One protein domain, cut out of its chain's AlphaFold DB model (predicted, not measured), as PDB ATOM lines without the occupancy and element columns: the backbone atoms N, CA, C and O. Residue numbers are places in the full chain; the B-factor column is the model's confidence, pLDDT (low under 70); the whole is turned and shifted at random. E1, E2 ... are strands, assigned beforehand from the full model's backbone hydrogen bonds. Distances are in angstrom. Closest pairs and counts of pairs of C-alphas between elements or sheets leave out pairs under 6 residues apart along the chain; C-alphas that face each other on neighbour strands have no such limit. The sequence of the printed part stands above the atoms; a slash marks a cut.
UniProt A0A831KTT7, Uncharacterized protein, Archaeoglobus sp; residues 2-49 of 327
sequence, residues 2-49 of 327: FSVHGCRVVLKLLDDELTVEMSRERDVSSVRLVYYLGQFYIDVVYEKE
ATOM      1  N   PHE A   2     119.000 111.644 148.888       91.69
ATOM      2  CA  PHE A   2     118.050 110.599 148.477       91.69
ATOM      3  C   PHE A   2     118.449 109.238 149.050       91.69
ATOM      4  O   PHE A   2     119.625 109.020 149.335       91.69
ATOM      5  N   SER A   3     117.480 108.345 149.220       92.81
ATOM      6  CA  SER A   3     117.695 106.940 149.569       92.81
ATOM      7  C   SER A   3     116.900 106.032 148.632       92.81
ATOM      8  O   SER A   3     115.903 106.446 148.037       92.81
ATOM      9  N   VAL A   4     117.366 104.795 148.471       92.31
ATOM     10  CA  VAL A   4     116.739 103.784 147.615       92.31
ATOM     11  C   VAL A   4     116.384 102.580 148.477       92.31
ATOM     12  O   VAL A   4     117.219 102.082 149.227       92.31
ATOM     13  N   HIS A   5     115.137 102.127 148.383       92.69
ATOM     14  CA  HIS A   5     114.599 100.997 149.132       92.69
ATOM     15  C   HIS A   5     113.823 100.091 148.168       92.69
ATOM     16  O   HIS A   5     112.646 100.328 147.881       92.69
ATOM     17  N   GLY A   6     114.498  99.075 147.624       90.50
ATOM     18  CA  GLY A   6     113.953  98.226 146.563       90.50
ATOM     19  C   GLY A   6     113.561  99.056 145.335       90.50
ATOM     20  O   GLY A   6     114.384  99.737 144.733       90.50
ATOM     21  N   CYS A   7     112.274  99.054 144.985       91.88
ATOM     22  CA  CYS A   7     111.741  99.851 143.875       91.88
ATOM     23  C   CYS A   7     111.445 101.319 144.233       91.88
ATOM     24  O   CYS A   7     110.971 102.061 143.375       91.88
ATOM     25  N   ARG A   8     111.645 101.753 145.482       93.50
ATOM     26  CA  ARG A   8     111.271 103.101 145.932       93.50
ATOM     27  C   ARG A   8     112.488 103.998 146.052       93.50
ATOM     28  O   ARG A   8     113.454 103.651 146.721       93.50
ATOM     29  N   VAL A   9     112.402 105.181 145.457       93.62
ATOM     30  CA  VAL A   9     113.392 106.250 145.589       93.62
ATOM     31  C   VAL A   9     112.776 107.362 146.419       93.62
ATOM     32  O   VAL A   9     111.772 107.946 146.016       93.62
ATOM     33  N   VAL A  10     113.366 107.654 147.574       93.00
ATOM     34  CA  VAL A  10     112.902 108.695 148.496       93.00
ATOM     35  C   VAL A  10     113.835 109.892 148.390       93.00
ATOM     36  O   VAL A  10     115.041 109.770 148.600       93.00
ATOM     37  N   LEU A  11     113.288 111.058 148.060       92.25
ATOM     38  CA  LEU A  11     114.002 112.326 148.002       92.25
ATOM     39  C   LEU A  11     113.618 113.175 149.218       92.25
ATOM     40  O   LEU A  11     112.484 113.640 149.310       92.25
ATOM     41  N   LYS A  12     114.576 113.415 150.119       89.62
ATOM     42  CA  LYS A  12     114.393 114.333 151.250       89.62
ATOM     43  C   LYS A  12     114.501 115.782 150.785       89.62
ATOM     44  O   LYS A  12     115.546 116.177 150.248       89.62
ATOM     45  N   LEU A  13     113.430 116.538 151.004       86.69
ATOM     46  CA  LEU A  13     113.341 117.990 150.856       86.69
ATOM     47  C   LEU A  13     113.535 118.653 152.236       86.69
ATOM     48  O   LEU A  13     113.828 117.965 153.210       86.69
ATOM     49  N   LEU A  14     113.447 119.987 152.311       85.94
ATOM     50  CA  LEU A  14     113.671 120.743 153.557       85.94
ATOM     51  C   LEU A  14     112.690 120.340 154.669       85.94
ATOM     52  O   LEU A  14     113.133 120.012 155.764       85.94
ATOM     53  N   ASP A  15     111.397 120.300 154.345       88.50
ATOM     54  CA  ASP A  15     110.309 120.040 155.301       88.50
ATOM     55  C   ASP A  15     109.388 118.890 154.848       88.50
ATOM     56  O   ASP A  15     108.271 118.751 155.342       88.50
ATOM     57  N   ASP A  16     109.817 118.097 153.862       89.12
ATOM     58  CA  ASP A  16     108.980 117.072 153.231       89.12
ATOM     59  C   ASP A  16     109.825 115.937 152.625       89.12
ATOM     60  O   ASP A  16     111.043 116.057 152.446       89.12
ATOM     61  N   GLU A  17     109.175 114.839 152.255       89.94
ATOM     62  CA  GLU A  17     109.775 113.715 151.547       89.94
ATOM     63  C   GLU A  17     108.931 113.333 150.334       89.94
ATOM     64  O   GLU A  17     107.725 113.117 150.420       89.94
ATOM     65  N   LEU A  18     109.586 113.182 149.183       90.38
ATOM     66  CA  LEU A  18     108.916 112.741 147.970       90.38
ATOM     67  C   LEU A  18     109.378 111.339 147.590       90.38
ATOM     68  O   LEU A  18     110.564 111.102 147.369       90.38
ATOM     69  N   THR A  19     108.427 110.410 147.487       92.38
ATOM     70  CA  THR A  19     108.694 109.023 147.090       92.38
ATOM     71  C   THR A  19     108.296 108.784 145.638       92.38
ATOM     72  O   THR A  19     107.161 109.044 145.242       92.38
ATOM     73  N   VAL A  20     109.224 108.246 144.849       91.81
ATOM     74  CA  VAL A  20     108.997 107.782 143.477       91.81
ATOM     75  C   VAL A  20     109.072 106.261 143.451       91.81
ATOM     76  O   VAL A  20     110.063 105.675 143.883       91.81
ATOM     77  N   GLU A  21     108.036 105.617 142.919       93.00
ATOM     78  CA  GLU A  21     108.003 104.168 142.732       93.00
ATOM     79  C   GLU A  21     108.446 103.794 141.312       93.00
ATOM     80  O   GLU A  21     107.889 104.246 140.308       93.00
ATOM     81  N   MET A  22     109.486 102.973 141.226       90.31
ATOM     82  CA  MET A  22     110.026 102.434 139.988       90.31
ATOM     83  C   MET A  22     109.361 101.101 139.648       90.31
ATOM     84  O   MET A  22     108.974 100.328 140.516       90.31
ATOM     85  N   SER A  23     109.291 100.779 138.357       89.31
ATOM     86  CA  SER A  23     108.735  99.491 137.904       89.31
ATOM     87  C   SER A  23     109.558  98.268 138.325       89.31
ATOM     88  O   SER A  23     109.040  97.154 138.328       89.31
ATOM     89  N   ARG A  24     110.853  98.459 138.597       88.62
ATOM     90  CA  ARG A  24     111.817  97.433 138.999       88.62
ATOM     91  C   ARG A  24     112.901  98.083 139.842       88.62
ATOM     92  O   ARG A  24     113.197  99.262 139.641       88.62
ATOM     93  N   GLU A  25     113.520  97.284 140.694       90.50
ATOM     94  CA  GLU A  25     114.726  97.663 141.415       90.50
ATOM     95  C   GLU A  25     115.863  97.957 140.427       90.50
ATOM     96  O   GLU A  25     116.021  97.281 139.402       90.50
ATOM     97  N   ARG A  26     116.601  99.033 140.700       89.75
ATOM     98  CA  ARG A  26     117.704  99.535 139.879       89.75
ATOM     99  C   ARG A  26     118.770 100.116 140.788       89.75
ATOM    100  O   ARG A  26     118.444 100.692 141.822       89.75
ATOM    101  N   ASP A  27     120.011 100.038 140.334       89.94
ATOM    102  CA  ASP A  27     121.118 100.732 140.974       89.94
ATOM    103  C   ASP A  27     121.108 102.216 140.567       89.94
ATOM    104  O   ASP A  27     121.506 102.589 139.459       89.94
ATOM    105  N   VAL A  28     120.511 103.055 141.416       92.38
ATOM    106  CA  VAL A  28     120.294 104.482 141.140       92.38
ATOM    107  C   VAL A  28     121.569 105.263 141.432       92.38
ATOM    108  O   VAL A  28     121.986 105.388 142.579       92.38
ATOM    109  N   SER A  29     122.135 105.878 140.397       92.31
ATOM    110  CA  SER A  29     123.349 106.687 140.493       92.31
ATOM    111  C   SER A  29     123.077 108.128 140.920       92.31
ATOM    112  O   SER A  29     123.885 108.738 141.617       92.31
ATOM    113  N   SER A  30     121.942 108.708 140.514       92.81
ATOM    114  CA  SER A  30     121.551 110.055 140.943       92.81
ATOM    115  C   SER A  30     120.055 110.311 140.799       92.81
ATOM    116  O   SER A  30     119.368 109.702 139.979       92.81
ATOM    117  N   VAL A  31     119.553 111.266 141.582       92.44
ATOM    118  CA  VAL A  31     118.175 111.758 141.508       92.44
ATOM    119  C   VAL A  31     118.214 113.271 141.337       92.44
ATOM    120  O   VAL A  31     118.896 113.959 142.097       92.44
ATOM    121  N   ARG A  32     117.500 113.805 140.342       91.81
ATOM    122  CA  ARG A  32     117.457 115.248 140.058       91.81
ATOM    123  C   ARG A  32     116.030 115.762 140.119       91.81
ATOM    124  O   ARG A  32     115.157 115.227 139.442       91.81
ATOM    125  N   LEU A  33     115.812 116.841 140.866       89.75
ATOM    126  CA  LEU A  33     114.574 117.612 140.816       89.75
ATOM    127  C   LEU A  33     114.711 118.692 139.737       89.75
ATOM    128  O   LEU A  33     115.564 119.572 139.835       89.75
ATOM    129  N   VAL A  34     113.887 118.616 138.696       89.50
ATOM    130  CA  VAL A  34     113.974 119.486 137.520       89.50
ATOM    131  C   VAL A  34     112.684 120.280 137.375       89.50
ATOM    132  O   VAL A  34     111.606 119.706 137.259       89.50
ATOM    133  N   TYR A  35     112.782 121.608 137.323       86.81
ATOM    134  CA  TYR A  35     111.644 122.463 136.992       86.81
ATOM    135  C   TYR A  35     111.652 122.815 135.504       86.81
ATOM    136  O   TYR A  35     112.575 123.457 135.002       86.81
ATOM    137  N   TYR A  36     110.612 122.404 134.781       82.62
ATOM    138  CA  TYR A  36     110.514 122.597 133.338       82.62
ATOM    139  C   TYR A  36     109.075 122.885 132.899       82.62
ATOM    140  O   TYR A  36     108.143 122.166 133.249       82.62
ATOM    141  N   LEU A  37     108.883 123.946 132.105       82.38
ATOM    142  CA  LEU A  37     107.573 124.394 131.594       82.38
ATOM    143  C   LEU A  37     106.476 124.522 132.669       82.38
ATOM    144  O   LEU A  37     105.307 124.244 132.408       82.38
ATOM    145  N   GLY A  38     106.832 124.993 133.865       80.25
ATOM    146  CA  GLY A  38     105.856 125.181 134.940       80.25
ATOM    147  C   GLY A  38     105.572 123.932 135.771       80.25
ATOM    148  O   GLY A  38     104.613 123.935 136.531       80.25
ATOM    149  N   GLN A  39     106.352 122.863 135.600       83.31
ATOM    150  CA  GLN A  39     106.137 121.582 136.266       83.31
ATOM    151  C   GLN A  39     107.439 121.052 136.859       83.31
ATOM    152  O   GLN A  39     108.510 121.267 136.293       83.31
ATOM    153  N   PHE A  40     107.327 120.338 137.976       86.94
ATOM    154  CA  PHE A  40     108.435 119.609 138.579       86.94
ATOM    155  C   PHE A  40     108.492 118.181 138.029       86.94
ATOM    156  O   PHE A  40     107.469 117.510 137.903       86.94
ATOM    157  N   TYR A  41     109.699 117.742 137.701       88.44
ATOM    158  CA  TYR A  41     110.046 116.393 137.280       88.44
ATOM    159  C   TYR A  41     111.081 115.843 138.247       88.44
ATOM    160  O   TYR A  41     111.920 116.593 138.752       88.44
ATOM    161  N   ILE A  42     111.041 114.536 138.470       89.75
ATOM    162  CA  ILE A  42     112.095 113.827 139.185       89.75
ATOM    163  C   ILE A  42     112.728 112.858 138.209       89.75
ATOM    164  O   ILE A  42     112.107 111.882 137.789       89.75
ATOM    165  N   ASP A  43     113.966 113.156 137.846       91.62
ATOM    166  CA  ASP A  43     114.773 112.276 137.023       91.62
ATOM    167  C   ASP A  43     115.512 111.311 137.945       91.62
ATOM    168  O   ASP A  43     116.365 111.729 138.729       91.62
ATOM    169  N   VAL A  44     115.202 110.024 137.825       92.00
ATOM    170  CA  VAL A  44     115.957 108.942 138.459       92.00
ATOM    171  C   VAL A  44     116.927 108.381 137.425       92.00
ATOM    172  O   VAL A  44     116.507 107.829 136.407       92.00
ATOM    173  N   VAL A  45     118.223 108.555 137.668       91.75
ATOM    174  CA  VAL A  45     119.307 108.110 136.788       91.75
ATOM    175  C   VAL A  45     119.898 106.832 137.363       91.75
ATOM    176  O   VAL A  45     120.184 106.757 138.553       91.75
ATOM    177  N   TYR A  46     120.073 105.829 136.515       91.00
ATOM    178  CA  TYR A  46     120.652 104.540 136.867       91.00
ATOM    179  C   TYR A  46     121.453 104.011 135.683       91.00
ATOM    180  O   TYR A  46     121.158 104.339 134.528       91.00
ATOM    181  N   GLU A  47     122.453 103.185 135.967       84.94
ATOM    182  CA  GLU A  47     123.193 102.482 134.926       84.94
ATOM    183  C   GLU A  47     122.437 101.226 134.485       84.94
ATOM    184  O   GLU A  47     121.726 100.572 135.255       84.94
ATOM    185  N   LYS A  48     122.542 100.899 133.199       81.62
ATOM    186  CA  LYS A  48     121.910  99.721 132.607       81.62
ATOM    187  C   LYS A  48     122.945  99.008 131.755       81.62
ATOM    188  O   LYS A  48     123.386  99.566 130.753       81.62
ATOM    189  N   GLU A  49     123.271  97.766 132.109       78.44
ATOM    190  CA  GLU A  49     124.043  96.897 131.220       78.44
ATOM    191  C   GLU A  49     123.313  96.754 129.879       78.44
ATOM    192  O   GLU A  49     122.165  96.296 129.814       78.44
TER     193      GLU A  49
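AT A GLANCE: This is residues 2 to 49 of the 327 residues of an uncharacterized protein of Archaeoglobus sp (UniProt A0A831KTT7). A small three-stranded sheet, E1 to E3, lies face to face with a longer two-stranded hairpin, E4 and E5, as a sandwich with crossed strands, only partly covering each other. The far end of the hairpin, residues 35 to 40, sticks out beyond the small sheet. The printed part has 48 residues with no named helix and five strands in the order E1 to E5, all strand by class. The whole is only just compact, close to loose, with a radius of gyration of the C-alphas of 11.2 A and spans of 33 by 23 by 16 A.

IN THESE COORDINATES: Find C-alpha 2 at (118.050, 110.599, 148.477), where E1, residues 2 to 5, begins. Read on to E2, residues 8 to 12, and E3, residues 17 to 21. E4, residues 28 to 36, runs 22.0 A from C-alpha 28 at (120.294, 104.482, 141.140). E5, residues 39 to 46, runs 22.4 A to C-alpha 46 at (120.652, 104.540, 136.867).

HOW THE PARTS SIT: E1, E2 and E3 form a meander, each strand the antiparallel neighbour of the one before, with E2 the inner strand. Look at N 3 and O 10, 2.9 A apart, for the hairpin E1 and E2, and at N 11 and O 18, 2.8 A, for the hairpin E2 and E3. In the antiparallel hairpin E4 and E5, N 34 and O 41 are 2.8 A apart. Between the sheets, whose strands stand at 59 degrees, the closest C-alphas of E1 and E4 are those of Phe 2 and Val 31, 7.1 A apart. E3 and E5 are near each other, while E1 and E5 are apart.

THE WHOLE: The farthest C-alphas, those of Asp 15 and Glu 49, are 36.1 A apart. The printed part has no cut, and no link is long; the short link E3 to E4 changes sheets. The mean pLDDT of the printed part is 89.4, and no printed residue is under 70.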